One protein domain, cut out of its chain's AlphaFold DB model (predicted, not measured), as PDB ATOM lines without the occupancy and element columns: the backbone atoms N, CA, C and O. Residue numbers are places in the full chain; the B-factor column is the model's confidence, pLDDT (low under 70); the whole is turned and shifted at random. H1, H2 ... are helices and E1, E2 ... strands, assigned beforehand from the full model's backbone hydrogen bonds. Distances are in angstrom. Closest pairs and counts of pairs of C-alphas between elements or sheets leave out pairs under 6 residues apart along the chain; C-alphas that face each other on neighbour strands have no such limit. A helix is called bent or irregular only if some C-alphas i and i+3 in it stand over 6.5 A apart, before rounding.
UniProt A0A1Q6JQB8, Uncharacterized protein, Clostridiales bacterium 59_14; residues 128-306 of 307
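What this domain is: This is residues 128 to 306 of the 307 residues of an uncharacterized protein of Clostridiales bacterium 59_14 (UniProt A0A1Q6JQB8). One broad antiparallel sheet of eight strands, twisted and curled, is the wall of this domain; H2, H3 and H4 cover one face, while the small H5 is beside the strands on the opposite face. H1 packs on H2 and H4, and the small hairpin E5 and E6 comes near the bend of E2. The printed part has 179 residues, mixed in class, running H1 H2 H3 E1 E2 E3 E4 E5 E6 H4 E7 E8 E9 E10 H5. The sheet's order is E1 E2 E3 E4 E10 E9 E8 E7. It is compact, with a radius of gyration of the C-alphas of 16.1 A and spans of 45 by 40 by 28 A.

Where its parts are: Look first for the sheet: E1 is residues 168 to 172, E2 178 to 186, E3 189 to 197, E4 204 to 212, E10 291 to 300, E9 276 to 285, E8 263 to 273 and E7 256 to 260. Find C-alpha 263 at (53.433, -9.206, 123.583); from there E8 runs 31.1 A to C-alpha 273 at (33.997, -20.408, 145.175). E9 is 30.1 A long and E10 27.2 A. E5 is residues 216 to 218 and E6 223 to 225. H4, residues 234 to 248, is 21.1 A long, and H3, residues 154 to 165, is 15.3 A. H1 is residues 128 to 137, from C-alpha 128 at (26.303, -17.947, 143.943), and is irregular: C-alphas 131 and 134 are 8.1 A apart. H2 is residues 145 to 149 and H5 301 to 305.

How they stand to each other: Two meanders, each strand the antiparallel neighbour of the one before, are E1 E2 E3 E4 and E7 E8 E9 E10. E4 and E10 are antiparallel at 174 degrees, with N 209 and O 296 at 2.8 A. E2 bends by 64 degrees at residue 183. H3 and H4 on the same face make two layers with the sheet. H4 is over E10 at a height of 8.4 A, along the strands; H3, at 9.5 A, is over E2. H1 only grazes the sheet; it touches H4, C-alphas of Gly 135 and Ala 247 closest at 4.1 A. In the hairpin E5 and E6, N 217 and O 224 are 2.8 A apart. Every O i to N i+4 pair is within hydrogen-bond range in H4, but 4 of 6 in H1, 7 of 8 in H3, and 0 of 1 in H2 and in H5, where 2 of 2 O i to N i+3 pairs are.

The domain as a whole: The C-alphas farthest apart, of Thr 287 and Ala 306, are 46.4 A apart. The printed part has no cut and no long link. In this model pLDDT is under 70 at residues 227 to 229 and 306.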
ATOM      1  N   ILE A 128      25.659 -18.950 144.804       95.69
ATOM      2  CA  ILE A 128      26.303 -17.947 143.943       95.69
ATOM      3  C   ILE A 128      25.256 -17.085 143.241       95.69
ATOM      4  O   ILE A 128      25.405 -15.868 143.203       95.69
ATOM      5  N   LYS A 129      24.158 -17.673 142.761       95.50
ATOM      6  CA  LYS A 129      23.041 -16.912 142.195       95.50
ATOM      7  C   LYS A 129      22.414 -15.964 143.222       95.50
ATOM      8  O   LYS A 129      22.138 -14.819 142.890       95.50
ATOM      9  N   ALA A 130      22.222 -16.411 144.461       95.12
ATOM     10  CA  ALA A 130      21.658 -15.599 145.537       95.12
ATOM     11  C   ALA A 130      22.608 -14.493 146.032       95.12
ATOM     12  O   ALA A 130      22.138 -13.466 146.518       95.12
ATOM     13  N   GLN A 131      23.921 -14.712 145.936       95.62
ATOM     14  CA  GLN A 131      24.949 -13.784 146.409       95.62
ATOM     15  C   GLN A 131      25.393 -12.781 145.341       95.62
ATOM     16  O   GLN A 131      25.604 -11.613 145.649       95.62
ATOM     17  N   PHE A 132      25.540 -13.233 144.097       95.94
ATOM     18  CA  PHE A 132      26.168 -12.474 143.016       95.94
ATOM     19  C   PHE A 132      25.293 -12.353 141.768       95.94
ATOM     20  O   PHE A 132      25.701 -11.673 140.836       95.94
ATOM     21  N   GLY A 133      24.116 -12.985 141.708       94.62
ATOM     22  CA  GLY A 133      23.300 -13.056 140.489       94.62
ATOM     23  C   GLY A 133      22.998 -11.692 139.870       94.62
ATOM     24  O   GLY A 133      23.230 -11.509 138.679       94.62
ATOM     25  N   ASP A 134      22.563 -10.725 140.680       93.38
ATOM     26  CA  ASP A 134      22.288  -9.360 140.209       93.38
ATOM     27  C   ASP A 134      23.565  -8.633 139.763       93.38
ATOM     28  O   ASP A 134      23.549  -7.926 138.760       93.38
ATOM     29  N   GLY A 135      24.683  -8.855 140.463       95.44
ATOM     30  CA  GLY A 135      25.986  -8.314 140.076       95.44
ATOM     31  C   GLY A 135      26.476  -8.893 138.748       95.44
ATOM     32  O   GLY A 135      26.921  -8.158 137.875       95.44
ATOM     33  N   LEU A 136      26.338 -10.204 138.539       95.75
ATOM     34  CA  LEU A 136      26.696 -10.850 137.274       95.75
ATOM     35  C   LEU A 136      25.895 -10.273 136.101       95.75
ATOM     36  O   LEU A 136      26.475 -10.034 135.045       95.75
ATOM     37  N   CYS A 137      24.604  -9.985 136.298       92.56
ATOM     38  CA  CYS A 137      23.767  -9.320 135.295       92.56
ATOM     39  C   CYS A 137      24.267  -7.915 134.912       92.56
ATOM     40  O   CYS A 137      23.885  -7.423 133.855       92.56
ATOM     41  N   SER A 138      25.055  -7.245 135.762       92.25
ATOM     42  CA  SER A 138      25.462  -5.847 135.571       92.25
ATOM     43  C   SER A 138      26.891  -5.655 135.059       92.25
ATOM     44  O   SER A 138      27.324  -4.515 134.935       92.25
ATOM     45  N   ILE A 139      27.658  -6.728 134.831       93.50
ATOM     46  CA  ILE A 139      29.063  -6.607 134.400       93.50
ATOM     47  C   ILE A 139      29.151  -6.144 132.944       93.50
ATOM     48  O   ILE A 139      29.941  -5.267 132.638       93.50
ATOM     49  N   VAL A 140      28.365  -6.738 132.047       89.06
ATOM     50  CA  VAL A 140      28.393  -6.444 130.607       89.06
ATOM     51  C   VAL A 140      26.979  -6.489 130.048       89.06
ATOM     52  O   VAL A 140      26.286  -7.502 130.146       89.06
ATOM     53  N   ASP A 141      26.556  -5.383 129.446       83.75
ATOM     54  CA  ASP A 141      25.207  -5.258 128.907       83.75
ATOM     55  C   ASP A 141      24.972  -6.236 127.747       83.75
ATOM     56  O   ASP A 141      25.747  -6.330 126.798       83.75
ATOM     57  N   GLY A 142      23.856  -6.964 127.807       82.12
ATOM     58  CA  GLY A 142      23.449  -7.889 126.746       82.12
ATOM     59  C   GLY A 142      24.163  -9.244 126.757       82.12
ATOM     60  O   GLY A 142      23.851 -10.087 125.915       82.12
ATOM     61  N   ILE A 143      25.064  -9.498 127.715       91.56
ATOM     62  CA  ILE A 143      25.639 -10.830 127.939       91.56
ATOM     63  C   ILE A 143      25.116 -11.378 129.274       91.56
ATOM     64  O   ILE A 143      25.551 -10.926 130.331       91.56
ATOM     65  N   PRO A 144      24.216 -12.379 129.258       93.44
ATOM     66  CA  PRO A 144      23.603 -12.932 130.463       93.44
ATOM     67  C   PRO A 144      24.558 -13.819 131.279       93.44
ATOM     68  O   PRO A 144      24.400 -15.043 131.353       93.44
ATOM     69  N   LEU A 145      25.565 -13.213 131.911       95.69
ATOM     70  CA  LEU A 145      26.588 -13.902 132.702       95.69
ATOM     71  C   LEU A 145      26.008 -14.719 133.865       95.69
ATOM     72  O   LEU A 145      26.527 -15.784 134.198       95.69
ATOM     73  N   GLN A 146      24.893 -14.278 134.446       95.19
ATOM     74  CA  GLN A 146      24.172 -14.964 135.520       95.19
ATOM     75  C   GLN A 146      23.692 -16.373 135.139       95.19
ATOM     76  O   GLN A 146      23.425 -17.196 136.020       95.19
ATOM     77  N   LEU A 147      23.593 -16.688 133.841       95.81
ATOM     78  CA  LEU A 147      23.178 -18.017 133.384       95.81
ATOM     79  C   LEU A 147      24.201 -19.107 133.701       95.81
ATOM     80  O   LEU A 147      23.830 -20.281 133.694       95.81
ATOM     81  N   ILE A 148      25.442 -18.749 134.047       96.19
ATOM     82  CA  ILE A 148      26.477 -19.706 134.464       96.19
ATOM     83  C   ILE A 148      26.041 -20.560 135.671       96.19
ATOM     84  O   ILE A 148      26.472 -21.703 135.815       96.19
ATOM     85  N   CYS A 149      25.162 -20.021 136.523       95.56
ATOM     86  CA  CYS A 149      24.608 -20.684 137.707       95.56
ATOM     87  C   CYS A 149      23.126 -21.054 137.534       95.56
ATOM     88  O   CYS A 149      22.390 -21.174 138.515       95.56
ATOM     89  N   SER A 150      22.650 -21.179 136.293       93.12
ATOM     90  CA  SER A 150      21.268 -21.561 136.023       93.12
ATOM     91  C   SER A 150      21.010 -23.042 136.315       93.12
ATOM     92  O   SER A 150      21.842 -23.905 136.038       93.12
ATOM     93  N   ASP A 151      19.809 -23.332 136.818       89.31
ATOM     94  CA  ASP A 151      19.284 -24.699 136.927       89.31
ATOM     95  C   ASP A 151      18.620 -25.176 135.622       89.31
ATOM     96  O   ASP A 151      18.241 -26.339 135.505       89.31
ATOM     97  N   GLU A 152      18.487 -24.286 134.638       93.38
ATOM     98  CA  GLU A 152      17.908 -24.587 133.331       93.38
ATOM     99  C   GLU A 152      18.860 -25.413 132.453       93.38
ATOM    100  O   GLU A 152      20.083 -25.348 132.584       93.38
ATOM    101  N   HIS A 153      18.289 -26.144 131.496       92.38
ATOM    102  CA  HIS A 153      19.040 -26.914 130.503       92.38
ATOM    103  C   HIS A 153      19.122 -26.183 129.159       92.38
ATOM    104  O   HIS A 153      18.471 -25.157 128.935       92.38
ATOM    105  N   TYR A 154      19.903 -26.744 128.234       95.12
ATOM    106  CA  TYR A 154      20.219 -26.156 126.932       95.12
ATOM    107  C   TYR A 154      19.014 -25.550 126.201       95.12
ATOM    108  O   TYR A 154      19.104 -24.425 125.720       95.12
ATOM    109  N   SER A 155      17.871 -26.241 126.118       93.69
ATOM    110  CA  SER A 155      16.725 -25.746 125.333       93.69
ATOM    111  C   SER A 155      16.078 -24.475 125.906       93.69
ATOM    112  O   SER A 155      15.702 -23.565 125.159       93.69
ATOM    113  N   GLN A 156      15.990 -24.382 127.232       95.50
ATOM    114  CA  GLN A 156      15.474 -23.219 127.946       95.50
ATOM    115  C   GLN A 156      16.499 -22.087 127.913       95.50
ATOM    116  O   GLN A 156      16.153 -20.954 127.577       95.50
ATOM    117  N   LEU A 157      17.772 -22.409 128.156       95.56
ATOM    118  CA  LEU A 157      18.878 -21.455 128.091       95.56
ATOM    119  C   LEU A 157      19.016 -20.834 126.702       95.56
ATOM    120  O   LEU A 157      19.186 -19.625 126.600       95.56
ATOM    121  N   LEU A 158      18.833 -21.610 125.632       95.25
ATOM    122  CA  LEU A 158      18.851 -21.103 124.259       95.25
ATOM    123  C   LEU A 158      17.772 -20.037 124.022       95.25
ATOM    124  O   LEU A 158      18.005 -19.053 123.325       95.25
ATOM    125  N   THR A 159      16.595 -20.213 124.627       94.12
ATOM    126  CA  THR A 159      15.498 -19.237 124.536       94.12
ATOM    127  C   THR A 159      15.850 -17.937 125.257       94.12
ATOM    128  O   THR A 159      15.520 -16.857 124.765       94.12
ATOM    129  N   ILE A 160      16.532 -18.030 126.401       93.75
ATOM    130  CA  ILE A 160      16.980 -16.863 127.168       93.75
ATOM    131  C   ILE A 160      18.107 -16.142 126.421       93.75
ATOM    132  O   ILE A 160      17.993 -14.946 126.178       93.75
ATOM    133  N   ILE A 161      19.129 -16.871 125.959       93.81
ATOM    134  CA  ILE A 161      20.253 -16.313 125.190       93.81
ATOM    135  C   ILE A 161      19.746 -15.590 123.942       93.81
ATOM    136  O   ILE A 161      20.135 -14.456 123.697       93.81
ATOM    137  N   ARG A 162      18.797 -16.175 123.199       91.50
ATOM    138  CA  ARG A 162      18.168 -15.501 122.052       91.50
ATOM    139  C   ARG A 162      17.549 -14.155 122.414       91.50
ATOM    140  O   ARG A 162      17.571 -13.216 121.625       91.50
ATOM    141  N   LYS A 163      16.889 -14.094 123.568       91.31
ATOM    142  CA  LYS A 163      16.177 -12.899 124.011       91.31
ATOM    143  C   LYS A 163      17.152 -11.796 124.422       91.31
ATOM    144  O   LYS A 163      16.841 -10.632 124.191       91.31
ATOM    145  N   GLU A 164      18.270 -12.160 125.042       89.94
ATOM    146  CA  GLU A 164      19.229 -11.203 125.602       89.94
ATOM    147  C   GLU A 164      20.314 -10.797 124.600       89.94
ATOM    148  O   GLU A 164      20.596  -9.610 124.471       89.94
ATOM    149  N   CYS A 165      20.844 -11.744 123.826       88.44
ATOM    150  CA  CYS A 165      21.920 -11.501 122.863       88.44
ATOM    151  C   CYS A 165      21.434 -11.312 121.416       88.44
ATOM    152  O   CYS A 165      22.210 -10.928 120.546       88.44
ATOM    153  N   GLY A 166      20.159 -11.591 121.125       86.38
ATOM    154  CA  GLY A 166      19.611 -11.502 119.772       86.38
ATOM    155  C   GLY A 166      19.934 -12.727 118.914       86.38
ATOM    156  O   GLY A 166      19.659 -13.864 119.307       86.38
ATOM    157  N   ASP A 167      20.439 -12.496 117.702       86.19
ATOM    158  CA  ASP A 167      20.785 -13.577 116.780       86.19
ATOM    159  C   ASP A 167      22.039 -14.324 117.257       86.19
ATOM    160  O   ASP A 167      23.010 -13.736 117.732       86.19
ATOM    161  N   TYR A 168      22.009 -15.650 117.134       90.19
ATOM    162  CA  TYR A 168      23.068 -16.536 117.606       90.19
ATOM    163  C   TYR A 168      23.300 -17.682 116.626       90.19
ATOM    164  O   TYR A 168      22.403 -18.104 115.889       90.19
ATOM    165  N   SER A 169      24.500 -18.243 116.694       92.00
ATOM    166  CA  SER A 169      24.883 -19.494 116.062       92.00
ATOM    167  C   SER A 169      24.960 -20.600 117.102       92.00
ATOM    168  O   SER A 169      25.227 -20.370 118.280       92.00
ATOM    169  N   THR A 170      24.696 -21.827 116.663       94.44
ATOM    170  CA  THR A 170      24.828 -23.014 117.506       94.44
ATOM    171  C   THR A 170      25.746 -24.013 116.848       94.44
ATOM    172  O   THR A 170      25.622 -24.270 115.648       94.44
ATOM    173  N   PHE A 171      26.586 -24.657 117.644       93.19
ATOM    174  CA  PHE A 171      27.435 -25.742 117.186       93.19
ATOM    175  C   PHE A 171      27.364 -26.925 118.151       93.19
ATOM    176  O   PHE A 171      27.158 -26.771 119.354       93.19
ATOM    177  N   THR A 172      27.500 -28.140 117.624       94.88
ATOM    178  CA  THR A 172      27.613 -29.358 118.432       94.88
ATOM    179  C   THR A 172      28.871 -30.095 118.011       94.88
ATOM    180  O   THR A 172      28.997 -30.552 116.873       94.88
ATOM    181  N   TYR A 173      29.815 -30.197 118.938       92.50
ATOM    182  CA  TYR A 173      31.082 -30.879 118.730       92.50
ATOM    183  C   TYR A 173      30.892 -32.396 118.697       92.50
ATOM    184  O   TYR A 173      29.922 -32.945 119.217       92.50
ATOM    185  N   LYS A 174      31.883 -33.109 118.151       93.81
ATOM    186  CA  LYS A 174      31.902 -34.584 118.162       93.81
ATOM    187  C   LYS A 174      31.881 -35.180 119.575       93.81
ATOM    188  O   LYS A 174      31.449 -36.316 119.726       93.81
ATOM    189  N   SER A 175      32.345 -34.432 120.577       92.50
ATOM    190  CA  SER A 175      32.264 -34.800 121.997       92.50
ATOM    191  C   SER A 175      30.839 -34.755 122.559       92.50
ATOM    192  O   SER A 175      30.623 -35.222 123.668       92.50
ATOM    193  N   GLY A 176      29.876 -34.179 121.833       93.62
ATOM    194  CA  GLY A 176      28.534 -33.881 122.331       93.62
ATOM    195  C   GLY A 176      28.422 -32.514 123.011       93.62
ATOM    196  O   GLY A 176      27.307 -32.050 123.229       93.62
ATOM    197  N   THR A 177      29.548 -31.847 123.292       94.12
ATOM    198  CA  THR A 177      29.571 -30.454 123.753       94.12
ATOM    199  C   THR A 177      28.755 -29.583 122.815       94.12
ATOM    200  O   THR A 177      28.924 -29.654 121.592       94.12
ATOM    201  N   LYS A 178      27.922 -28.723 123.391       96.00
ATOM    202  CA  LYS A 178      27.190 -27.711 122.636       96.00
ATOM    203  C   LYS A 178      27.796 -26.345 122.889       96.00
ATOM    204  O   LYS A 178      28.269 -26.055 123.986       96.00
ATOM    205  N   GLU A 179      27.746 -25.523 121.861       95.69
ATOM    206  CA  GLU A 179      28.169 -24.136 121.884       95.69
ATOM    207  C   GLU A 179      27.053 -23.268 121.327       95.69
ATOM    208  O   GLU A 179      26.384 -23.640 120.355       95.69
ATOM    209  N   VAL A 180      26.863 -22.118 121.957       96.00
ATOM    210  CA  VAL A 180      26.053 -21.024 121.436       96.00
ATOM    211  C   VAL A 180      26.948 -19.799 121.386       96.00
ATOM    212  O   VAL A 180      27.558 -19.468 122.397       96.00
ATOM    213  N   SER A 181      27.027 -19.144 120.234       94.62
ATOM    214  CA  SER A 181      27.875 -17.969 120.045       94.62
ATOM    215  C   SER A 181      27.073 -16.836 119.417       94.62
ATOM    216  O   SER A 181      26.270 -17.070 118.517       94.62
ATOM    217  N   CYS A 182      27.286 -15.607 119.859       92.25
ATOM    218  CA  CYS A 182      26.596 -14.412 119.371       92.25
ATOM    219  C   CYS A 182      27.540 -13.208 119.388       92.25
ATOM    220  O   CYS A 182      28.528 -13.192 120.124       92.25
ATOM    221  N   VAL A 183      27.225 -12.197 118.585       91.19
ATOM    222  CA  VAL A 183      27.901 -10.897 118.672       91.19
ATOM    223  C   VAL A 183      27.350 -10.155 119.884       91.19
ATOM    224  O   VAL A 183      26.140 -10.151 120.109       91.19
ATOM    225  N   ALA A 184      28.232  -9.567 120.682       90.62
ATOM    226  CA  ALA A 184      27.865  -8.830 121.883       90.62
ATOM    227  C   ALA A 184      28.801  -7.640 122.091       90.62
ATOM    228  O   ALA A 184      29.868  -7.576 121.483       90.62
ATOM    229  N   ASN A 185      28.410  -6.724 122.975       89.12
ATOM    230  CA  ASN A 185      29.211  -5.554 123.310       89.12
ATOM    231  C   ASN A 185      29.590  -5.561 124.790       89.12
ATOM    232  O   ASN A 185      28.784  -5.934 125.640       89.12
ATOM    233  N   ALA A 186      30.802  -5.110 125.092       88.88
ATOM    234  CA  ALA A 186      31.258  -4.813 126.443       88.88
ATOM    235  C   ALA A 186      31.762  -3.364 126.466       88.88
ATOM    236  O   ALA A 186      32.905  -3.089 126.108       88.88
ATOM    237  N   GLY A 187      30.875  -2.421 126.796       86.88
ATOM    238  CA  GLY A 187      31.125  -1.003 126.520       86.88
ATOM    239  C   GLY A 187      31.184  -0.753 125.009       86.88
ATOM    240  O   GLY A 187      30.288  -1.182 124.283       86.88
ATOM    241  N   ASP A 188      32.257  -0.114 124.543       88.00
ATOM    242  CA  ASP A 188      32.503   0.153 123.116       88.00
ATOM    243  C   ASP A 188      33.168  -1.034 122.380       88.00
ATOM    244  O   ASP A 188      33.444  -0.968 121.179       88.00
ATOM    245  N   LEU A 189      33.421  -2.143 123.083       89.00
ATOM    246  CA  LEU A 189      34.057  -3.337 122.532       89.00
ATOM    247  C   LEU A 189      33.017  -4.253 121.880       89.00
ATOM    248  O   LEU A 189      32.328  -4.991 122.584       89.00
ATOM    249  N   GLU A 190      32.942  -4.270 120.549       90.62
ATOM    250  CA  GLU A 190      32.159  -5.273 119.811       90.62
ATOM    251  C   GLU A 190      32.951  -6.578 119.673       90.62
ATOM    252  O   GLU A 190      33.983  -6.636 119.004       90.62
ATOM    253  N   GLY A 191      32.469  -7.639 120.312       90.81
ATOM    254  CA  GLY A 191      33.146  -8.928 120.375       90.81
ATOM    255  C   GLY A 191      32.200 -10.110 120.208       90.81
ATOM    256  O   GLY A 191      31.037  -9.985 119.822       90.81
ATOM    257  N   THR A 192      32.715 -11.299 120.498       92.62
ATOM    258  CA  THR A 192      31.937 -12.544 120.473       92.62
ATOM    259  C   THR A 192      31.695 -13.045 121.887       92.62
ATOM    260  O   THR A 192      32.648 -13.289 122.627       92.62
ATOM    261  N   ALA A 193      30.426 -13.254 122.234       95.00
ATOM    262  CA  ALA A 193      30.030 -13.993 123.420       95.00
ATOM    263  C   ALA A 193      29.791 -15.470 123.071       95.00
ATOM    264  O   ALA A 193      29.115 -15.780 122.091       95.00
ATOM    265  N   THR A 194      30.322 -16.381 123.882       96.25
ATOM    266  CA  THR A 194      30.237 -17.832 123.690       96.25
ATOM    267  C   THR A 194      29.809 -18.517 124.982       96.25
ATOM    268  O   THR A 194      30.408 -18.307 126.033       96.25
ATOM    269  N   PHE A 195      28.813 -19.392 124.882       97.75
ATOM    270  CA  PHE A 195      28.269 -20.214 125.958       97.75
ATOM    271  C   PHE A 195      28.563 -21.682 125.650       97.75
ATOM    272  O   PHE A 195      28.137 -22.196 124.610       97.75
ATOM    273  N   LEU A 196      29.268 -22.366 126.547       97.19
ATOM    274  CA  LEU A 196      29.641 -23.772 126.391       97.19
ATOM    275  C   LEU A 196      28.904 -24.654 127.397       97.19
ATOM    276  O   LEU A 196      28.865 -24.348 128.590       97.19
ATOM    277  N   PHE A 197      28.337 -25.756 126.902       96.75
ATOM    278  CA  PHE A 197      27.417 -26.619 127.647       96.75
ATOM    279  C   PHE A 197      27.900 -28.059 127.731       96.75
ATOM    280  O   PHE A 197      28.236 -28.659 126.698       96.75
ATOM    281  N   TYR A 198      27.861 -28.628 128.941       93.44
ATOM    282  CA  TYR A 198      28.298 -29.999 129.204       93.44
ATOM    283  C   TYR A 198      27.442 -30.981 128.401       93.44
ATOM    284  O   TYR A 198      26.215 -30.836 128.379       93.44
ATOM    285  N   PRO A 199      28.049 -31.983 127.743       92.12
ATOM    286  CA  PRO A 199      27.290 -32.980 127.000       92.12
ATOM    287  C   PRO A 199      26.324 -33.781 127.879       92.12
ATOM    288  O   PRO A 199      25.255 -34.163 127.412       92.12
ATOM    289  N   GLU A 200      26.696 -34.054 129.129       90.94
ATOM    290  CA  GLU A 200      25.993 -34.999 130.000       90.94
ATOM    291  C   GLU A 200      24.742 -34.400 130.642       90.94
ATOM    292  O   GLU A 200      23.714 -35.070 130.729       90.94
ATOM    293  N   ASN A 201      24.821 -33.147 131.096       90.50
ATOM    294  CA  ASN A 201      23.747 -32.493 131.848       90.50
ATOM    295  C   ASN A 201      23.236 -31.199 131.204       90.50
ATOM    296  O   ASN A 201      22.310 -30.578 131.730       90.50
ATOM    297  N   GLU A 202      23.807 -30.803 130.064       93.75
ATOM    298  CA  GLU A 202      23.387 -29.640 129.286       93.75
ATOM    299  C   GLU A 202      23.408 -28.311 130.061       93.75
ATOM    300  O   GLU A 202      22.734 -27.360 129.656       93.75
ATOM    301  N   LYS A 203      24.171 -28.229 131.159       94.19
ATOM    302  CA  LYS A 203      24.411 -26.989 131.904       94.19
ATOM    303  C   LYS A 203      25.603 -26.233 131.330       94.19
ATOM    304  O   LYS A 203      26.521 -26.838 130.774       94.19
ATOM    305  N   ILE A 204      25.602 -24.911 131.493       96.19
ATOM    306  CA  ILE A 204      26.720 -24.061 131.072       96.19
ATOM    307  C   ILE A 204      27.892 -24.275 132.030       96.19
ATOM    308  O   ILE A 204      27.721 -24.190 133.244       96.19
ATOM    309  N   TRP A 205      29.083 -24.520 131.496       95.25
ATOM    310  CA  TRP A 205      30.316 -24.539 132.291       95.25
ATOM    311  C   TRP A 205      31.187 -23.322 132.039       95.25
ATOM    312  O   TRP A 205      32.038 -23.002 132.860       95.25
ATOM    313  N   GLN A 206      31.000 -22.658 130.899       97.38
ATOM    314  CA  GLN A 206      31.782 -21.490 130.549       97.38
ATOM    315  C   GLN A 206      30.950 -20.492 129.755       97.38
ATOM    316  O   GLN A 206      30.263 -20.859 128.799       97.38
ATOM    317  N   ILE A 207      31.068 -19.225 130.140       97.94
ATOM    318  CA  ILE A 207      30.647 -18.076 129.341       97.94
ATOM    319  C   ILE A 207      31.899 -17.259 129.056       97.94
ATOM    320  O   ILE A 207      32.696 -17.006 129.952       97.94
ATOM    321  N   ASN A 208      32.100 -16.879 127.806       96.19
ATOM    322  CA  ASN A 208      33.266 -16.133 127.367       96.19
ATOM    323  C   ASN A 208      32.823 -14.929 126.549       96.19
ATOM    324  O   ASN A 208      31.998 -15.101 125.665       96.19
ATOM    325  N   PHE A 209      33.409 -13.766 126.782       95.44
ATOM    326  CA  PHE A 209      33.400 -12.643 125.856       95.44
ATOM    327  C   PHE A 209      34.824 -12.419 125.359       95.44
ATOM    328  O   PHE A 209      35.752 -12.320 126.162       95.44
ATOM    329  N   PHE A 210      34.997 -12.354 124.044       93.81
ATOM    330  CA  PHE A 210      36.290 -12.142 123.409       93.81
ATOM    331  C   PHE A 210      36.218 -10.975 122.434       93.81
ATOM    332  O   PHE A 210      35.342 -10.951 121.569       93.81
ATOM    333  N   TRP A 211      37.172 -10.059 122.558       93.19
ATOM    334  CA  TRP A 211      37.391  -8.932 121.661       93.19
ATOM    335  C   TRP A 211      38.840  -8.946 121.165       93.19
ATOM    336  O   TRP A 211      39.761  -9.190 121.947       93.19
ATOM    337  N   SER A 212      39.056  -8.644 119.885       89.25
ATOM    338  CA  SER A 212      40.385  -8.406 119.308       89.25
ATOM    339  C   SER A 212      40.294  -7.486 118.096       89.25
ATOM    340  O   SER A 212      39.306  -7.552 117.359       89.25
ATOM    341  N   ASP A 213      41.360  -6.737 117.815       79.19
ATOM    342  CA  ASP A 213      41.455  -5.944 116.587       79.19
ATOM    343  C   ASP A 213      41.446  -6.863 115.346       79.19
ATOM    344  O   ASP A 213      42.341  -7.687 115.142       79.19
ATOM    345  N   GLY A 214      40.386  -6.771 114.535       74.31
ATOM    346  CA  GLY A 214      40.226  -7.563 113.310       74.31
ATOM    347  C   GLY A 214      39.535  -8.924 113.464       74.31
ATOM    348  O   GLY A 214      39.772  -9.824 112.652       74.31
ATOM    349  N   GLN A 215      38.665  -9.107 114.463       80.38
ATOM    350  CA  GLN A 215      37.909 -10.354 114.619       80.38
ATOM    351  C   GLN A 215      36.878 -10.574 113.494       80.38
ATOM    352  O   GLN A 215      36.292  -9.647 112.933       80.38
ATOM    353  N   SER A 216      36.615 -11.843 113.174       78.75
ATOM    354  CA  SER A 216      35.471 -12.245 112.352       78.75
ATOM    355  C   SER A 216      34.580 -13.241 113.095       78.75
ATOM    356  O   SER A 216      35.077 -14.104 113.818       78.75
ATOM    357  N   TYR A 217      33.270 -13.140 112.883       82.75
ATOM    358  CA  TYR A 217      32.240 -14.014 113.447       82.75
ATOM    359  C   TYR A 217      31.493 -14.758 112.334       82.75
ATOM    360  O   TYR A 217      31.272 -14.213 111.254       82.75
ATOM    361  N   TYR A 218      31.094 -16.007 112.581       78.75
ATOM    362  CA  TYR A 218      30.296 -16.805 111.647       78.75
ATOM    363  C   TYR A 218      28.980 -17.225 112.305       78.75
ATOM    364  O   TYR A 218      28.982 -17.976 113.282       78.75
ATOM    365  N   ASP A 219      27.849 -16.785 111.746       75.44
ATOM    366  CA  ASP A 219      26.517 -17.079 112.304       75.44
ATOM    367  C   ASP A 219      25.988 -18.483 111.927       75.44
ATOM    368  O   ASP A 219      24.874 -18.863 112.284       75.44
ATOM    369  N   GLY A 220      26.772 -19.273 111.184       71.75
ATOM    370  CA  GLY A 220      26.334 -20.537 110.584       71.75
ATOM    371  C   GLY A 220      26.009 -20.435 109.090       71.75
ATOM    372  O   GLY A 220      26.018 -21.458 108.400       71.75
ATOM    373  N   THR A 221      25.794 -19.221 108.578       77.06
ATOM    374  CA  THR A 221      25.424 -18.902 107.188       77.06
ATOM    375  C   THR A 221      26.339 -17.843 106.564       77.06
ATOM    376  O   THR A 221      26.783 -18.008 105.429       77.06
ATOM    377  N   ASN A 222      26.631 -16.766 107.290       76.56
ATOM    378  CA  ASN A 222      27.383 -15.601 106.844       76.56
ATOM    379  C   ASN A 222      28.598 -15.365 107.746       76.56
ATOM    380  O   ASN A 222      28.554 -15.612 108.952       76.56
ATOM    381  N   ALA A 223      29.675 -14.857 107.147       81.94
ATOM    382  CA  ALA A 223      30.824 -14.339 107.876       81.94
ATOM    383  C   ALA A 223      30.698 -12.817 108.021       81.94
ATOM    384  O   ALA A 223      30.455 -12.117 107.035       81.94
ATOM    385  N   TYR A 224      30.892 -12.329 109.239       79.19
ATOM    386  CA  TYR A 224      30.878 -10.922 109.613       79.19
ATOM    387  C   TYR A 224      32.278 -10.529 110.047       79.19
ATOM    388  O   TYR A 224      32.914 -11.248 110.815       79.19
ATOM    389  N   THR A 225      32.751  -9.386 109.574       81.06
ATOM    390  CA  THR A 225      33.887  -8.710 110.196       81.06
ATOM    391  C   THR A 225      33.318  -7.861 111.321       81.06
ATOM    392  O   THR A 225      32.434  -7.046 111.061       81.06
ATOM    393  N   LEU A 226      33.772  -8.107 112.548       81.00
ATOM    394  CA  LEU A 226      33.383  -7.290 113.694       81.00
ATOM    395  C   LEU A 226      34.107  -5.945 113.615       81.00
ATOM    396  O   LEU A 226      35.175  -5.851 113.002       81.00
ATOM    397  N   GLY A 227      33.482  -4.903 114.157       64.44
ATOM    398  CA  GLY A 227      33.887  -3.514 114.009       64.44
ATOM    399  C   GLY A 227      35.374  -3.301 114.275       64.44
ATOM    400  O   GLY A 227      35.846  -3.424 115.397       64.44
ATOM    401  N   THR A 228      36.106  -2.923 113.228       62.84
ATOM    402  CA  THR A 228      37.533  -2.562 113.283       62.84
ATOM    403  C   THR A 228      37.742  -1.069 113.563       62.84
ATOM    404  O   THR A 228      38.823  -0.535 113.330       62.84
ATOM    405  N   GLU A 229      36.678  -0.342 113.917       68.31
ATOM    406  CA  GLU A 229      36.705   1.122 114.036       68.31
ATOM    407  C   GLU A 229      37.149   1.596 115.427       68.31
ATOM    408  O   GLU A 229      37.667   2.707 115.547       68.31
ATOM    409  N   TYR A 230      36.986   0.757 116.458       82.25
ATOM    410  CA  TYR A 230      37.424   1.036 117.823       82.25
ATOM    411  C   TYR A 230      38.646   0.192 118.187       82.25
ATOM    412  O   TYR A 230      38.644  -1.022 118.003       82.25
ATOM    413  N   ILE A 231      39.682   0.838 118.723       85.69
ATOM    414  CA  ILE A 231      40.889   0.179 119.228       85.69
ATOM    415  C   ILE A 231      40.849   0.285 120.746       85.69
ATOM    416  O   ILE A 231      40.894   1.393 121.282       85.69
ATOM    417  N   ALA A 232      40.786  -0.861 121.424       89.81
ATOM    418  CA  ALA A 232      40.759  -0.899 122.875       89.81
ATOM    419  C   ALA A 232      42.044  -0.331 123.494       89.81
ATOM    420  O   ALA A 232      43.155  -0.431 122.958       89.81
ATOM    421  N   THR A 233      41.875   0.238 124.674       90.81
ATOM    422  CA  THR A 233      42.902   0.873 125.487       90.81
ATOM    423  C   THR A 233      42.978   0.195 126.853       90.81
ATOM    424  O   THR A 233      42.122  -0.599 127.239       90.81
ATOM    425  N   LEU A 234      44.000   0.541 127.639       91.44
ATOM    426  CA  LEU A 234      44.062   0.106 129.035       91.44
ATOM    427  C   LEU A 234      42.900   0.640 129.886       91.44
ATOM    428  O   LEU A 234      42.549  -0.006 130.870       91.44
ATOM    429  N   ASN A 235      42.280   1.762 129.503       92.69
ATOM    430  CA  ASN A 235      41.113   2.268 130.220       92.69
ATOM    431  C   ASN A 235      39.924   1.312 130.085       92.69
ATOM    432  O   ASN A 235      39.260   1.075 131.081       92.69
ATOM    433  N   ASP A 236      39.702   0.699 128.918       92.69
ATOM    434  CA  ASP A 236      38.622  -0.284 128.733       92.69
ATOM    435  C   ASP A 236      38.819  -1.510 129.637       92.69
ATOM    436  O   ASP A 236      37.878  -2.037 130.231       92.69
ATOM    437  N   VAL A 237      40.072  -1.949 129.795       94.75
ATOM    438  CA  VAL A 237      40.434  -3.033 130.718       94.75
ATOM    439  C   VAL A 237      40.165  -2.626 132.168       94.75
ATOM    440  O   VAL A 237      39.619  -3.417 132.941       94.75
ATOM    441  N   ASP A 238      40.554  -1.412 132.557       94.88
ATOM    442  CA  ASP A 238      40.331  -0.906 133.912       94.88
ATOM    443  C   ASP A 238      38.842  -0.677 134.211       94.88
ATOM    444  O   ASP A 238      38.401  -1.009 135.312       94.88
ATOM    445  N   GLU A 239      38.052  -0.227 133.236       94.56
ATOM    446  CA  GLU A 239      36.594  -0.110 133.339       94.56
ATOM    447  C   GLU A 239      35.934  -1.479 133.534       94.56
ATOM    448  O   GLU A 239      35.119  -1.635 134.444       94.56
ATOM    449  N   LEU A 240      36.332  -2.504 132.770       95.69
ATOM    450  CA  LEU A 240      35.843  -3.874 132.974       95.69
ATOM    451  C   LEU A 240      36.217  -4.411 134.360       95.69
ATOM    452  O   LEU A 240      35.392  -5.021 135.041       95.69
ATOM    453  N   LYS A 241      37.448  -4.165 134.822       95.94
ATOM    454  CA  LYS A 241      37.869  -4.549 136.180       95.94
ATOM    455  C   LYS A 241      37.042  -3.846 137.247       95.94
ATOM    456  O   LYS A 241      36.685  -4.483 138.238       95.94
ATOM    457  N   GLU A 242      36.754  -2.560 137.067       95.31
ATOM    458  CA  GLU A 242      35.923  -1.785 137.985       95.31
ATOM    459  C   GLU A 242      34.477  -2.295 137.986       95.31
ATOM    460  O   GLU A 242      33.914  -2.502 139.059       95.31
ATOM    461  N   GLN A 243      33.899  -2.588 136.820       95.25
ATOM    462  CA  GLN A 243      32.564  -3.181 136.697       95.25
ATOM    463  C   GLN A 243      32.477  -4.523 137.429       95.25
ATOM    464  O   GLN A 243      31.580  -4.709 138.249       95.25
ATOM    465  N   ILE A 244      33.439  -5.429 137.218       96.75
ATOM    466  CA  ILE A 244      33.487  -6.723 137.919       96.75
ATOM    467  C   ILE A 244      33.697  -6.518 139.426       96.75
ATOM    468  O   ILE A 244      33.015  -7.139 140.243       96.75
ATOM    469  N   GLY A 245      34.622  -5.636 139.809       95.88
ATOM    470  CA  GLY A 245      34.916  -5.321 141.206       95.88
ATOM    471  C   GLY A 245      33.700  -4.773 141.952       95.88
ATOM    472  O   GLY A 245      33.402  -5.239 143.050       95.88
ATOM    473  N   ASN A 246      32.963  -3.849 141.336       95.06
ATOM    474  CA  ASN A 246      31.743  -3.263 141.889       95.06
ATOM    475  C   ASN A 246      30.588  -4.272 141.925       95.06
ATOM    476  O   ASN A 246      29.857  -4.325 142.912       95.06
ATOM    477  N   ALA A 247      30.441  -5.088 140.878       95.62
ATOM    478  CA  ALA A 247      29.393  -6.099 140.769       95.62
ATOM    479  C   ALA A 247      29.530  -7.210 141.815       95.62
ATOM    480  O   ALA A 247      28.541  -7.634 142.411       95.62
ATOM    481  N   LEU A 248      30.752  -7.703 142.029       95.31
ATOM    482  CA  LEU A 248      30.997  -8.807 142.953       95.31
ATOM    483  C   LEU A 248      31.296  -8.341 144.375       95.31
ATOM    484  O   LEU A 248      31.074  -9.095 145.319       95.31
ATOM    485  N   ASN A 249      31.836  -7.131 144.539       94.62
ATOM    486  CA  ASN A 249      32.304  -6.596 145.818       94.62
ATOM    487  C   ASN A 249      33.271  -7.547 146.559       94.62
ATOM    488  O   ASN A 249      33.262  -7.660 147.786       94.62
ATOM    489  N   ILE A 250      34.116  -8.247 145.798       94.12
ATOM    490  CA  ILE A 250      35.216  -9.074 146.301       94.12
ATOM    491  C   ILE A 250      36.506  -8.695 145.565       94.12
ATOM    492  O   ILE A 250      36.455  -8.299 144.395       94.12
ATOM    493  N   PRO A 251      37.678  -8.807 146.209       93.56
ATOM    494  CA  PRO A 251      38.939  -8.507 145.548       93.56
ATOM    495  C   PRO A 251      39.260  -9.554 144.473       93.56
ATOM    496  O   PRO A 251      39.042 -10.751 144.670       93.56
ATOM    497  N   HIS A 252      39.859  -9.115 143.366       95.06
ATOM    498  CA  HIS A 252      40.529 -10.040 142.455       95.06
ATOM    499  C   HIS A 252      41.857 -10.529 143.048       95.06
ATOM    500  O   HIS A 252      42.497  -9.863 143.866       95.06
ATOM    501  N   GLY A 253      42.305 -11.694 142.586       93.38
ATOM    502  CA  GLY A 253      43.641 -12.217 142.832       93.38
ATOM    503  C   GLY A 253      44.735 -11.335 142.226       93.38
ATOM    504  O   GLY A 253      44.481 -10.385 141.483       93.38
ATOM    505  N   LYS A 254      45.992 -11.654 142.543       94.62
ATOM    506  CA  LYS A 254      47.146 -10.930 141.998       94.62
ATOM    507  C   LYS A 254      47.124 -10.983 140.463       94.62
ATOM    508  O   LYS A 254      46.917 -12.054 139.904       94.62
ATOM    509  N   ILE A 255      47.400  -9.848 139.819       96.56
ATOM    510  CA  ILE A 255      47.622  -9.806 138.370       96.56
ATOM    511  C   ILE A 255      48.877 -10.624 138.047       96.56
ATOM    512  O   ILE A 255      49.946 -10.402 138.632       96.56
ATOM    513  N   ILE A 256      48.720 -11.588 137.150       95.88
ATOM    514  CA  ILE A 256      49.795 -12.422 136.622       95.88
ATOM    515  C   ILE A 256      50.198 -11.831 135.278       95.88
ATOM    516  O   ILE A 256      49.339 -11.508 134.467       95.88
ATOM    517  N   GLU A 257      51.502 -11.685 135.068       94.81
ATOM    518  CA  GLU A 257      52.084 -11.240 133.807       94.81
ATOM    519  C   GLU A 257      52.859 -12.404 133.192       94.81
ATOM    520  O   GLU A 257      53.680 -13.036 133.867       94.81
ATOM    521  N   THR A 258      52.604 -12.665 131.914       91.31
ATOM    522  CA  THR A 258      53.365 -13.601 131.085       91.31
ATOM    523  C   THR A 258      53.927 -12.839 129.892       91.31
ATOM    524  O   THR A 258      53.280 -11.953 129.342       91.31
ATOM    525  N   THR A 259      55.167 -13.137 129.515       84.19
ATOM    526  CA  THR A 259      55.835 -12.463 128.398       84.19
ATOM    527  C   THR A 259      55.984 -13.427 127.236       84.19
ATOM    528  O   THR A 259      56.628 -14.472 127.379       84.19
ATOM    529  N   GLU A 260      55.454 -13.044 126.083       77.69
ATOM    530  CA  GLU A 260      55.718 -13.688 124.804       77.69
ATOM    531  C   GLU A 260      56.572 -12.773 123.914       77.69
ATOM    532  O   GLU A 260      56.946 -11.660 124.279       77.69
ATOM    533  N   THR A 261      56.978 -13.258 122.741       76.44
ATOM    534  CA  THR A 261      57.764 -12.412 121.832       76.44
ATOM    535  C   THR A 261      56.841 -11.348 121.230       76.44
ATOM    536  O   THR A 261      55.956 -11.710 120.460       76.44
ATOM    537  N   PHE A 262      57.093 -10.067 121.539       80.00
ATOM    538  CA  PHE A 262      56.346  -8.870 121.097       80.00
ATOM    539  C   PHE A 262      55.034  -8.562 121.836       80.00
ATOM    540  O   PHE A 262      54.356  -7.599 121.471       80.00
ATOM    541  N   PHE A 263      54.684  -9.355 122.850       85.06
ATOM    542  CA  PHE A 263      53.433  -9.206 123.583       85.06
ATOM    543  C   PHE A 263      53.616  -9.460 125.079       85.06
ATOM    544  O   PHE A 263      54.308 -10.398 125.494       85.06
ATOM    545  N   HIS A 264      52.917  -8.656 125.877       92.31
ATOM    546  CA  HIS A 264      52.735  -8.875 127.305       92.31
ATOM    547  C   HIS A 264      51.292  -9.282 127.593       92.31
ATOM    548  O   HIS A 264      50.365  -8.501 127.367       92.31
ATOM    549  N   ASP A 265      51.123 -10.488 128.127       94.19
ATOM    550  CA  ASP A 265      49.834 -11.029 128.531       94.19
ATOM    551  C   ASP A 265      49.625 -10.819 130.022       94.19
ATOM    552  O   ASP A 265      50.500 -11.101 130.848       94.19
ATOM    553  N   TYR A 266      48.430 -10.374 130.374       96.56
ATOM    554  CA  TYR A 266      48.025 -10.146 131.746       96.56
ATOM    555  C   TYR A 266      46.734 -10.894 132.033       96.56
ATOM    556  O   TYR A 266      45.836 -10.958 131.195       96.56
ATOM    557  N   GLU A 267      46.609 -11.422 133.246       97.19
ATOM    558  CA  GLU A 267      45.348 -11.976 133.725       97.19
ATOM    559  C   GLU A 267      45.123 -11.721 135.216       97.19
ATOM    560  O   GLU A 267      46.061 -11.615 136.013       97.19
ATOM    561  N   CYS A 268      43.855 -11.635 135.607       97.12
ATOM    562  CA  CYS A 268      43.428 -11.634 137.002       97.12
ATOM    563  C   CYS A 268      42.099 -12.379 137.168       97.12
ATOM    564  O   CYS A 268      41.305 -12.465 136.230       97.12
ATOM    565  N   CYS A 269      41.867 -12.921 138.368       97.56
ATOM    566  CA  CYS A 269      40.712 -13.773 138.647       97.56
ATOM    567  C   CYS A 269      39.958 -13.337 139.905       97.56
ATOM    568  O   CYS A 269      40.578 -13.083 140.936       97.56
ATOM    569  N   TRP A 270      38.629 -13.358 139.858       97.88
ATOM    570  CA  TRP A 270      37.746 -13.286 141.019       97.88
ATOM    571  C   TRP A 270      37.216 -14.689 141.308       97.88
ATOM    572  O   TRP A 270      36.512 -15.277 140.488       97.88
ATOM    573  N   SER A 271      37.572 -15.237 142.468       95.94
ATOM    574  CA  SER A 271      37.087 -16.549 142.905       95.94
ATOM    575  C   SER A 271      35.768 -16.376 143.652       95.94
ATOM    576  O   SER A 271      35.752 -15.755 144.712       95.94
ATOM    577  N   LEU A 272      34.671 -16.913 143.109       94.69
ATOM    578  CA  LEU A 272      33.363 -16.895 143.780       94.69
ATOM    579  C   LEU A 272      33.262 -18.056 144.776       94.69
ATOM    580  O   LEU A 272      32.752 -17.918 145.888       94.69
ATOM    581  N   VAL A 273      33.760 -19.217 144.357       92.12
ATOM    582  CA  VAL A 273      33.997 -20.408 145.175       92.12
ATOM    583  C   VAL A 273      34.971 -21.324 144.438       92.12
ATOM    584  O   VAL A 273      35.252 -21.123 143.258       92.12
ATOM    585  N   GLU A 274      35.498 -22.346 145.106       89.50
ATOM    586  CA  GLU A 274      36.302 -23.365 144.435       89.50
ATOM    587  C   GLU A 274      35.546 -23.960 143.230       89.50
ATOM    588  O   GLU A 274      34.456 -24.513 143.370       89.50
ATOM    589  N   GLY A 275      36.128 -23.819 142.035       92.12
ATOM    590  CA  GLY A 275      35.534 -24.269 140.773       92.12
ATOM    591  C   GLY A 275      34.560 -23.288 140.110       92.12
ATOM    592  O   GLY A 275      34.061 -23.610 139.036       92.12
ATOM    593  N   ILE A 276      34.291 -22.108 140.688       95.75
ATOM    594  CA  ILE A 276      33.492 -21.050 140.045       95.75
ATOM    595  C   ILE A 276      34.220 -19.710 140.142       95.75
ATOM    596  O   ILE A 276      34.428 -19.175 141.234       95.75
ATOM    597  N   TYR A 277      34.599 -19.147 138.998       97.25
ATOM    598  CA  TYR A 277      35.416 -17.937 138.952       97.25
ATOM    599  C   TYR A 277      35.153 -17.090 137.708       97.25
ATOM    600  O   TYR A 277      34.699 -17.582 136.674       97.25
ATOM    601  N   ILE A 278      35.493 -15.809 137.826       97.88
ATOM    602  CA  ILE A 278      35.623 -14.869 136.714       97.88
ATOM    603  C   ILE A 278      37.107 -14.652 136.465       97.88
ATOM    604  O   ILE A 278      37.865 -14.450 137.412       97.88
ATOM    605  N   LYS A 279      37.526 -14.654 135.208       97.88
ATOM    606  CA  LYS A 279      38.870 -14.298 134.777       97.88
ATOM    607  C   LYS A 279      38.789 -13.225 133.705       97.88
ATOM    608  O   LYS A 279      38.035 -13.369 132.751       97.88
ATOM    609  N   LEU A 280      39.588 -12.179 133.860       98.00
ATOM    610  CA  LEU A 280      39.821 -11.188 132.819       98.00
ATOM    611  C   LEU A 280      41.275 -11.301 132.376       98.00
ATOM    612  O   LEU A 280      42.174 -11.217 133.218       98.00
ATOM    613  N   SER A 281      41.494 -11.480 131.079       97.25
ATOM    614  CA  SER A 281      42.817 -11.456 130.462       97.25
ATOM    615  C   SER A 281      42.879 -10.455 129.321       97.25
ATOM    616  O   SER A 281      41.887 -10.215 128.635       97.25
ATOM    617  N   TRP A 282      44.042  -9.847 129.136       95.69
ATOM    618  CA  TRP A 282      44.294  -8.897 128.060       95.69
ATOM    619  C   TRP A 282      45.759  -8.939 127.649       95.69
ATOM    620  O   TRP A 282      46.632  -9.283 128.449       95.69
ATOM    621  N   THR A 283      46.024  -8.535 126.413       94.12
ATOM    622  CA  THR A 283      47.380  -8.496 125.858       94.12
ATOM    623  C   THR A 283      47.726  -7.098 125.395       94.12
ATOM    624  O   THR A 283      46.917  -6.450 124.731       94.12
ATOM    625  N   ILE A 284      48.945  -6.658 125.690       92.38
ATOM    626  CA  ILE A 284      49.515  -5.399 125.208       92.38
ATOM    627  C   ILE A 284      50.571  -5.710 124.145       92.38
ATOM    628  O   ILE A 284      51.434  -6.563 124.354       92.38
ATOM    629  N   ASN A 285      50.512  -5.012 123.013       86.25
ATOM    630  CA  ASN A 285      51.535  -5.057 121.973       86.25
ATOM    631  C   ASN A 285      52.735  -4.178 122.360       86.25
ATOM    632  O   ASN A 285      52.589  -2.972 122.564       86.25
ATOM    633  N   ASP A 286      53.936  -4.755 122.394       82.94
ATOM    634  CA  ASP A 286      55.165  -4.053 122.798       82.94
ATOM    635  C   ASP A 286      55.557  -2.915 121.844       82.94
ATOM    636  O   ASP A 286      56.324  -2.018 122.201       82.94
ATOM    637  N   THR A 287      55.074  -2.966 120.601       82.25
ATOM    638  CA  THR A 287      55.488  -2.045 119.536       82.25
ATOM    639  C   THR A 287      54.824  -0.679 119.672       82.25
ATOM    640  O   THR A 287      55.462   0.345 119.421       82.25
ATOM    641  N   ASP A 288      53.545  -0.655 120.043       83.44
ATOM    642  CA  ASP A 288      52.709   0.550 120.045       83.44
ATOM    643  C   ASP A 288      51.874   0.728 121.325       83.44
ATOM    644  O   ASP A 288      51.231   1.766 121.486       83.44
ATOM    645  N   GLY A 289      51.923  -0.229 122.257       83.25
ATOM    646  CA  GLY A 289      51.187  -0.191 123.519       83.25
ATOM    647  C   GLY A 289      49.680  -0.405 123.370       83.25
ATOM    648  O   GLY A 289      48.944  -0.162 124.326       83.25
ATOM    649  N   THR A 290      49.210  -0.818 122.191       87.00
ATOM    650  CA  THR A 290      47.789  -1.092 121.939       87.00
ATOM    651  C   THR A 290      47.361  -2.423 122.544       87.00
ATOM    652  O   THR A 290      48.183  -3.316 122.782       87.00
ATOM    653  N   ILE A 291      46.060  -2.563 122.804       91.50
ATOM    654  CA  ILE A 291      45.492  -3.826 123.264       91.50
ATOM    655  C   ILE A 291      45.290  -4.754 122.064       91.50
ATOM    656  O   ILE A 291      44.541  -4.433 121.145       91.50
ATOM    657  N   GLY A 292      45.939  -5.919 122.087       88.62
ATOM    658  CA  GLY A 292      45.789  -6.934 121.042       88.62
ATOM    659  C   GLY A 292      44.481  -7.718 121.169       88.62
ATOM    660  O   GLY A 292      43.803  -7.975 120.175       88.62
ATOM    661  N   HIS A 293      44.115  -8.088 122.398       91.38
ATOM    662  CA  HIS A 293      42.829  -8.711 122.701       91.38
ATOM    663  C   HIS A 293      42.433  -8.508 124.167       91.38
ATOM    664  O   HIS A 293      43.284  -8.242 125.021       91.38
ATOM    665  N   ILE A 294      41.138  -8.671 124.446       94.94
ATOM    666  CA  ILE A 294      40.543  -8.721 125.785       94.94
ATOM    667  C   ILE A 294      39.640  -9.950 125.844       94.94
ATOM    668  O   ILE A 294      38.859 -10.208 124.927       94.94
ATOM    669  N   GLN A 295      39.731 -10.704 126.934       95.75
ATOM    670  CA  GLN A 295      38.893 -11.863 127.184       95.75
ATOM    671  C   GLN A 295      38.326 -11.827 128.604       95.75
ATOM    672  O   GLN A 295      39.072 -11.853 129.582       95.75
ATOM    673  N   LEU A 296      36.999 -11.832 128.710       97.31
ATOM    674  CA  LEU A 296      36.268 -12.052 129.954       97.31
ATOM    675  C   LEU A 296      35.722 -13.481 129.962       97.31
ATOM    676  O   LEU A 296      34.922 -13.856 129.113       97.31
ATOM    677  N   LEU A 297      36.128 -14.272 130.945       97.56
ATOM    678  CA  LEU A 297      35.802 -15.684 131.076       97.56
ATOM    679  C   LEU A 297      35.114 -15.943 132.416       97.56
ATOM    680  O   LEU A 297      35.700 -15.717 133.470       97.56
ATOM    681  N   LEU A 298      33.907 -16.489 132.391       97.69
ATOM    682  CA  LEU A 298      33.243 -17.095 133.544       97.69
ATOM    683  C   LEU A 298      33.319 -18.602 133.426       97.69
ATOM    684  O   LEU A 298      32.932 -19.146 132.395       97.69
ATOM    685  N   CYS A 299      33.751 -19.266 134.491       97.62
ATOM    686  CA  CYS A 299      33.842 -20.718 134.556       97.62
ATOM    687  C   CYS A 299      33.043 -21.263 135.742       97.62
ATOM    688  O   CYS A 299      33.022 -20.653 136.812       97.62
ATOM    689  N   ASN A 300      32.415 -22.420 135.549       96.69
ATOM    690  CA  ASN A 300      31.708 -23.195 136.560       96.69
ATOM    691  C   ASN A 300      31.972 -24.689 136.343       96.69
ATOM    692  O   ASN A 300      31.184 -25.415 135.732       96.69
ATOM    693  N   ASP A 301      33.100 -25.141 136.883       93.56
ATOM    694  CA  ASP A 301      33.555 -26.532 136.836       93.56
ATOM    695  C   ASP A 301      32.710 -27.448 137.730       93.56
ATOM    696  O   ASP A 301      32.697 -28.671 137.569       93.56
ATOM    697  N   VAL A 302      31.982 -26.868 138.689       92.12
ATOM    698  CA  VAL A 302      31.114 -27.617 139.601       92.12
ATOM    699  C   VAL A 302      29.966 -28.272 138.830       92.12
ATOM    700  O   VAL A 302      29.587 -29.402 139.143       92.12
ATOM    701  N   ASN A 303      29.481 -27.638 137.759       90.31
ATOM    702  CA  ASN A 303      28.476 -28.241 136.883       90.31
ATOM    703  C   ASN A 303      28.954 -29.550 136.238       90.31
ATOM    704  O   ASN A 303      28.123 -30.411 135.967       90.31
ATOM    705  N   GLY A 304      30.260 -29.769 136.051       83.25
ATOM    706  CA  GLY A 304      30.777 -31.030 135.503       83.25
ATOM    707  C   GLY A 304      30.648 -32.198 136.482       83.25
ATOM    708  O   GLY A 304      30.505 -33.352 136.077       83.25
ATOM    709  N   LYS A 305      30.642 -31.899 137.786       72.06
ATOM    710  CA  LYS A 305      30.524 -32.886 138.869       72.06
ATOM    711  C   LYS A 305      29.084 -33.334 139.127       72.06
ATOM    712  O   LYS A 305      28.883 -34.297 139.855       72.06
ATOM    713  N   ALA A 306      28.094 -32.658 138.543       59.66
ATOM    714  CA  ALA A 306      26.669 -32.941 138.723       59.66
ATOM    715  C   ALA A 306      26.151 -34.119 137.864       59.66
ATOM    716  O   ALA A 306      24.958 -34.168 137.564       59.66
TER     717      ALA A 306